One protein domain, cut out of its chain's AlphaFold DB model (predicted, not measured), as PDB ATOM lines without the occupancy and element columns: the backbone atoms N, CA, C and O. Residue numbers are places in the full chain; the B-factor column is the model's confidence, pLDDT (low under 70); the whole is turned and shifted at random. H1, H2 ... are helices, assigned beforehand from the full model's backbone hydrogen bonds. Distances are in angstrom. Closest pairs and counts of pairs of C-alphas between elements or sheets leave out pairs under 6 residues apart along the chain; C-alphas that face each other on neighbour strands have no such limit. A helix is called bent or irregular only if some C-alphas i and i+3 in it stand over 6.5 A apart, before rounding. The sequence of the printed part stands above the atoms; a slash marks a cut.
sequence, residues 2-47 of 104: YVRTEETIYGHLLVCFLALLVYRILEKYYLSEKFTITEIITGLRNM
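What this domain is: This is residues 2 to 47 of the 104 residues of an uncharacterized protein of Enterococcus cecorum (UniProt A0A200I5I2). One long helix, H1, makes the length of the model, and near its far end a short helix, H2, stands about perpendicular to it, making an L; residues 2 to 19, of which 6 to 19 belong to H1, stick out as a free arm. The 46 printed residues hold H1, then H2, with no named strand; the class is all helix. The whole is only just loose, close to extended, with a radius of gyration of the C-alphas of 13.9 A, spanning 41 by 21 by 12 A.

How they stand to each other: Look at H1, residues 6 to 30, and H2, residues 37 to 46: they touch, H1 with residues 23 to 27 alone. Their closest C-alphas, those of Tyr 23 and Ile 37, are 6.6 A apart. Their lines stand about perpendicular, at 87 degrees. In both helices every O i to N i+4 pair is within hydrogen-bond range.

Where its parts are: Find C-alpha 6 at (-23.878, -46.055, -3.432); from there H1 runs 35.6 A to C-alpha 30. It is neither bent nor irregular, but only just: C-alphas 27 and 30 are 6.1 A apart. H2 runs 14.1 A to C-alpha 46 at (-19.748, -60.532, 26.541).

The domain as a whole: The two C-alphas farthest apart, of Val 3 and Ser 32, are 42.4 A apart. Residues 2 to 19 stand free. The link is short, and the printed part has no cut. Residues 2 to 4 have pLDDT under 70.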
ATOM      1  N   TYR A   2     -20.202 -58.682  -6.406       51.56
ATOM      2  CA  TYR A   2     -20.494 -57.694  -5.355       51.56
ATOM      3  C   TYR A   2     -21.040 -56.438  -6.034       51.56
ATOM      4  O   TYR A   2     -20.278 -55.685  -6.636       51.56
ATOM      5  N   VAL A   3     -22.352 -56.229  -5.976       57.31
ATOM      6  CA  VAL A   3     -22.961 -54.971  -6.415       57.31
ATOM      7  C   VAL A   3     -22.811 -53.986  -5.257       57.31
ATOM      8  O   VAL A   3     -23.549 -54.050  -4.281       57.31
ATOM      9  N   ARG A   4     -21.794 -53.122  -5.318       58.72
ATOM     10  CA  ARG A   4     -21.643 -51.985  -4.401       58.72
ATOM     11  C   ARG A   4     -22.415 -50.809  -4.994       58.72
ATOM     12  O   ARG A   4     -21.839 -50.027  -5.742       58.72
ATOM     13  N   THR A   5     -23.718 -50.722  -4.732       71.06
ATOM     14  CA  THR A   5     -24.474 -49.499  -5.041       71.06
ATOM     15  C   THR A   5     -24.146 -48.436  -3.996       71.06
ATOM     16  O   THR A   5     -23.915 -48.770  -2.831       71.06
ATOM     17  N   GLU A   6     -24.117 -47.160  -4.374       76.31
ATOM     18  CA  GLU A   6     -23.878 -46.055  -3.432       76.31
ATOM     19  C   GLU A   6     -24.815 -46.127  -2.215       76.31
ATOM     20  O   GLU A   6     -24.392 -45.927  -1.078       76.31
ATOM     21  N   GLU A   7     -26.058 -46.556  -2.432       77.44
ATOM     22  CA  GLU A   7     -27.061 -46.804  -1.393       77.44
ATOM     23  C   GLU A   7     -26.585 -47.782  -0.304       77.44
ATOM     24  O   GLU A   7     -26.821 -47.548   0.881       77.44
ATOM     25  N   THR A   8     -25.859 -48.848  -0.665       81.44
ATOM     26  CA  THR A   8     -25.307 -49.796   0.325       81.44
ATOM     27  C   THR A   8     -24.197 -49.178   1.172       81.44
ATOM     28  O   THR A   8     -24.075 -49.494   2.358       81.44
ATOM     29  N   ILE A   9     -23.410 -48.266   0.592       82.50
ATOM     30  CA  ILE A   9     -22.338 -47.550   1.293       82.50
ATOM     31  C   ILE A   9     -22.953 -46.563   2.290       82.50
ATOM     32  O   ILE A   9     -22.580 -46.572   3.465       82.50
ATOM     33  N   TYR A  10     -23.942 -45.776   1.854       86.00
ATOM     34  CA  TYR A  10     -24.674 -44.860   2.731       86.00
ATOM     35  C   TYR A  10     -25.418 -45.609   3.842       86.00
ATOM     36  O   TYR A  10     -25.368 -45.191   4.998       86.00
ATOM     37  N   GLY A  11     -26.029 -46.754   3.528       88.00
ATOM     38  CA  GLY A  11     -26.693 -47.606   4.509       88.00
ATOM     39  C   GLY A  11     -25.745 -48.120   5.598       88.00
ATOM     40  O   GLY A  11     -26.040 -47.983   6.784       88.00
ATOM     41  N   HIS A  12     -24.578 -48.661   5.228       88.31
ATOM     42  CA  HIS A  12     -23.601 -49.144   6.211       88.31
ATOM     43  C   HIS A  12     -23.053 -48.014   7.091       88.31
ATOM     44  O   HIS A  12     -22.973 -48.176   8.312       88.31
ATOM     45  N   LEU A  13     -22.711 -46.870   6.488       90.75
ATOM     46  CA  LEU A  13     -22.204 -45.716   7.226       90.75
ATOM     47  C   LEU A  13     -23.241 -45.205   8.228       90.75
ATOM     48  O   LEU A  13     -22.903 -44.969   9.385       90.75
ATOM     49  N   LEU A  14     -24.503 -45.090   7.805       92.56
ATOM     50  CA  LEU A  14     -25.593 -44.652   8.670       92.56
ATOM     51  C   LEU A  14     -25.790 -45.610   9.848       92.56
ATOM     52  O   LEU A  14     -25.873 -45.165  10.988       92.56
ATOM     53  N   VAL A  15     -25.825 -46.920   9.597       93.81
ATOM     54  CA  VAL A  15     -25.995 -47.924  10.659       93.81
ATOM     55  C   VAL A  15     -24.818 -47.901  11.635       93.81
ATOM     56  O   VAL A  15     -25.030 -47.928  12.846       93.81
ATOM     57  N   CYS A  16     -23.586 -47.803  11.131       90.81
ATOM     58  CA  CYS A  16     -22.391 -47.697  11.968       90.81
ATOM     59  C   CYS A  16     -22.418 -46.419  12.820       90.81
ATOM     60  O   CYS A  16     -22.185 -46.467  14.029       90.81
ATOM     61  N   PHE A  17     -22.784 -45.287  12.216       93.25
ATOM     62  CA  PHE A  17     -22.928 -44.016  12.914       93.25
ATOM     63  C   PHE A  17     -24.004 -44.077  14.002       93.25
ATOM     64  O   PHE A  17     -23.745 -43.670  15.129       93.25
ATOM     65  N   LEU A  18     -25.183 -44.630  13.702       94.31
ATOM     66  CA  LEU A  18     -26.261 -44.795  14.680       94.31
ATOM     67  C   LEU A  18     -25.837 -45.702  15.838       94.31
ATOM     68  O   LEU A  18     -26.096 -45.370  16.992       94.31
ATOM     69  N   ALA A  19     -25.140 -46.805  15.556       91.75
ATOM     70  CA  ALA A  19     -24.610 -47.679  16.597       91.75
ATOM     71  C   ALA A  19     -23.637 -46.924  17.518       91.75
ATOM     72  O   ALA A  19     -23.797 -46.945  18.738       91.75
ATOM     73  N   LEU A  20     -22.668 -46.199  16.948       91.25
ATOM     74  CA  LEU A  20     -21.716 -45.390  17.716       91.25
ATOM     75  C   LEU A  20     -22.402 -44.268  18.501       91.25
ATOM     76  O   LEU A  20     -22.032 -44.011  19.645       91.25
ATOM     77  N   LEU A  21     -23.421 -43.630  17.924       92.69
ATOM     78  CA  LEU A  21     -24.201 -42.591  18.587       92.69
ATOM     79  C   LEU A  21     -24.925 -43.145  19.819       92.69
ATOM     80  O   LEU A  21     -24.867 -42.534  20.884       92.69
ATOM     81  N   VAL A  22     -25.548 -44.321  19.707       92.06
ATOM     82  CA  VAL A  22     -26.198 -44.998  20.839       92.06
ATOM     83  C   VAL A  22     -25.183 -45.311  21.942       92.06
ATOM     84  O   VAL A  22     -25.437 -44.996  23.105       92.06
ATOM     85  N   TYR A  23     -24.005 -45.849  21.599       90.12
ATOM     86  CA  TYR A  23     -22.953 -46.105  22.591       90.12
ATOM     87  C   TYR A  23     -22.429 -44.817  23.238       90.12
ATOM     88  O   TYR A  23     -22.184 -44.796  24.443       90.12
ATOM     89  N   ARG A  24     -22.326 -43.722  22.479       90.44
ATOM     90  CA  ARG A  24     -21.906 -42.410  22.987       90.44
ATOM     91  C   ARG A  24     -22.931 -41.803  23.946       90.44
ATOM     92  O   ARG A  24     -22.551 -41.194  24.943       90.44
ATOM     93  N   ILE A  25     -24.224 -41.974  23.666       90.69
ATOM     94  CA  ILE A  25     -25.302 -41.575  24.581       90.69
ATOM     95  C   ILE A  25     -25.213 -42.399  25.869       90.69
ATOM     96  O   ILE A  25     -25.288 -41.833  26.959       90.69
ATOM     97  N   LEU A  26     -24.996 -43.713  25.761       88.94
ATOM     98  CA  LEU A  26     -24.848 -44.590  26.921       88.94
ATOM     99  C   LEU A  26     -23.663 -44.172  27.811       88.94
ATOM    100  O   LEU A  26     -23.820 -44.018  29.024       88.94
ATOM    101  N   GLU A  27     -22.504 -43.937  27.195       89.50
ATOM    102  CA  GLU A  27     -21.274 -43.474  27.845       89.50
ATOM    103  C   GLU A  27     -21.488 -42.156  28.607       89.50
ATOM    104  O   GLU A  27     -21.186 -42.070  29.801       89.50
ATOM    105  N   LYS A  28     -22.043 -41.137  27.934       88.81
ATOM    106  CA  LYS A  28     -22.182 -39.789  28.500       88.81
ATOM    107  C   LYS A  28     -23.297 -39.675  29.536       88.81
ATOM    108  O   LYS A  28     -23.081 -39.089  30.591       88.81
ATOM    109  N   TYR A  29     -24.484 -40.209  29.247       87.44
ATOM    110  CA  TYR A  29     -25.664 -39.969  30.085       87.44
ATOM    111  C   TYR A  29     -25.802 -40.958  31.238       87.44
ATOM    112  O   TYR A  29     -26.236 -40.571  32.318       87.44
ATOM    113  N   TYR A  30     -25.440 -42.223  31.026       84.56
ATOM    114  CA  TYR A  30     -25.690 -43.270  32.015       84.56
ATOM    115  C   TYR A  30     -24.409 -43.671  32.749       84.56
ATOM    116  O   TYR A  30     -24.432 -43.863  33.959       84.56
ATOM    117  N   LEU A  31     -23.274 -43.744  32.050       86.88
ATOM    118  CA  LEU A  31     -22.016 -44.256  32.608       86.88
ATOM    119  C   LEU A  31     -21.045 -43.169  33.099       86.88
ATOM    120  O   LEU A  31     -19.978 -43.499  33.620       86.88
ATOM    121  N   SER A  32     -21.425 -41.892  32.987       85.56
ATOM    122  CA  SER A  32     -20.645 -40.740  33.470       85.56
ATOM    123  C   SER A  32     -19.205 -40.703  32.933       85.56
ATOM    124  O   SER A  32     -18.291 -40.350  33.673       85.56
ATOM    125  N   GLU A  33     -19.000 -41.122  31.677       84.44
ATOM    126  CA  GLU A  33     -17.688 -41.140  30.999       84.44
ATOM    127  C   GLU A  33     -16.595 -41.960  31.721       84.44
ATOM    128  O   GLU A  33     -15.404 -41.753  31.511       84.44
ATOM    129  N   LYS A  34     -16.986 -42.921  32.570       87.69
ATOM    130  CA  LYS A  34     -16.041 -43.779  33.310       87.69
ATOM    131  C   LYS A  34     -15.462 -44.937  32.500       87.69
ATOM    132  O   LYS A  34     -14.453 -45.500  32.906       87.69
ATOM    133  N   PHE A  35     -16.120 -45.315  31.408       88.50
ATOM    134  CA  PHE A  35     -15.747 -46.451  30.566       88.50
ATOM    135  C   PHE A  35     -15.604 -45.982  29.126       88.50
ATOM    136  O   PHE A  35     -16.426 -45.204  28.646       88.50
ATOM    137  N   THR A  36     -14.596 -46.489  28.430       89.00
ATOM    138  CA  THR A  36     -14.391 -46.226  27.008       89.00
ATOM    139  C   THR A  36     -15.442 -46.939  26.154       89.00
ATOM    140  O   THR A  36     -15.993 -47.977  26.528       89.00
ATOM    141  N   ILE A  37     -15.680 -46.431  24.942       87.75
ATOM    142  CA  ILE A  37     -16.590 -47.056  23.966       87.75
ATOM    143  C   ILE A  37     -16.230 -48.534  23.723       87.75
ATOM    144  O   ILE A  37     -17.121 -49.379  23.636       87.75
ATOM    145  N   THR A  38     -14.941 -48.874  23.659       89.00
ATOM    146  CA  THR A  38     -14.486 -50.257  23.450       89.00
ATOM    147  C   THR A  38     -14.848 -51.165  24.623       89.00
ATOM    148  O   THR A  38     -15.300 -52.290  24.400       89.00
ATOM    149  N   GLU A  39     -14.701 -50.687  25.861       89.69
ATOM    150  CA  GLU A  39     -15.097 -51.427  27.066       89.69
ATOM    151  C   GLU A  39     -16.609 -51.625  27.122       89.69
ATOM    152  O   GLU A  39     -17.067 -52.721  27.427       89.69
ATOM    153  N   ILE A  40     -17.385 -50.606  26.748       90.38
ATOM    154  CA  ILE A  40     -18.848 -50.684  26.681       90.38
ATOM    155  C   ILE A  40     -19.282 -51.737  25.656       90.38
ATOM    156  O   ILE A  40     -20.068 -52.628  25.978       90.38
ATOM    157  N   ILE A  41     -18.762 -51.668  24.426       90.19
ATOM    158  CA  ILE A  41     -19.116 -52.606  23.352       90.19
ATOM    159  C   ILE A  41     -18.713 -54.031  23.737       90.19
ATOM    160  O   ILE A  41     -19.510 -54.960  23.600       90.19
ATOM    161  N   THR A  42     -17.488 -54.211  24.231       89.38
ATOM    162  CA  THR A  42     -16.971 -55.525  24.633       89.38
ATOM    163  C   THR A  42     -17.753 -56.081  25.817       89.38
ATOM    164  O   THR A  42     -18.161 -57.240  25.794       89.38
ATOM    165  N   GLY A  43     -18.028 -55.248  26.819       88.38
ATOM    166  CA  GLY A  43     -18.801 -55.610  28.000       88.38
ATOM    167  C   GLY A  43     -20.210 -56.067  27.636       88.38
ATOM    168  O   GLY A  43     -20.606 -57.168  28.010       88.38
ATOM    169  N   LEU A  44     -20.942 -55.278  26.843       87.56
ATOM    170  CA  LEU A  44     -22.291 -55.639  26.392       87.56
ATOM    171  C   LEU A  44     -22.297 -56.900  25.525       87.56
ATOM    172  O   LEU A  44     -23.193 -57.729  25.658       87.56
ATOM    173  N   ARG A  45     -21.294 -57.074  24.658       88.06
ATOM    174  CA  ARG A  45     -21.177 -58.263  23.805       88.06
ATOM    175  C   ARG A  45     -20.880 -59.532  24.604       88.06
ATOM    176  O   ARG A  45     -21.344 -60.605  24.225       88.06
ATOM    177  N   ASN A  46     -20.120 -59.409  25.687       86.44
ATOM    178  CA  ASN A  46     -19.748 -60.532  26.541       86.44
ATOM    179  C   ASN A  46     -20.821 -60.867  27.587       86.44
ATOM    180  O   ASN A  46     -20.801 -61.970  28.125       86.44
ATOM    181  N   MET A  47     -21.767 -59.962  27.865       84.75
ATOM    182  CA  MET A  47     -22.894 -60.198  28.773       84.75
ATOM    183  C   MET A  47     -23.879 -61.225  28.199       84.75
ATOM    184  O   MET A  47     -24.911 -60.879  27.627       84.75
TER     185      MET A  47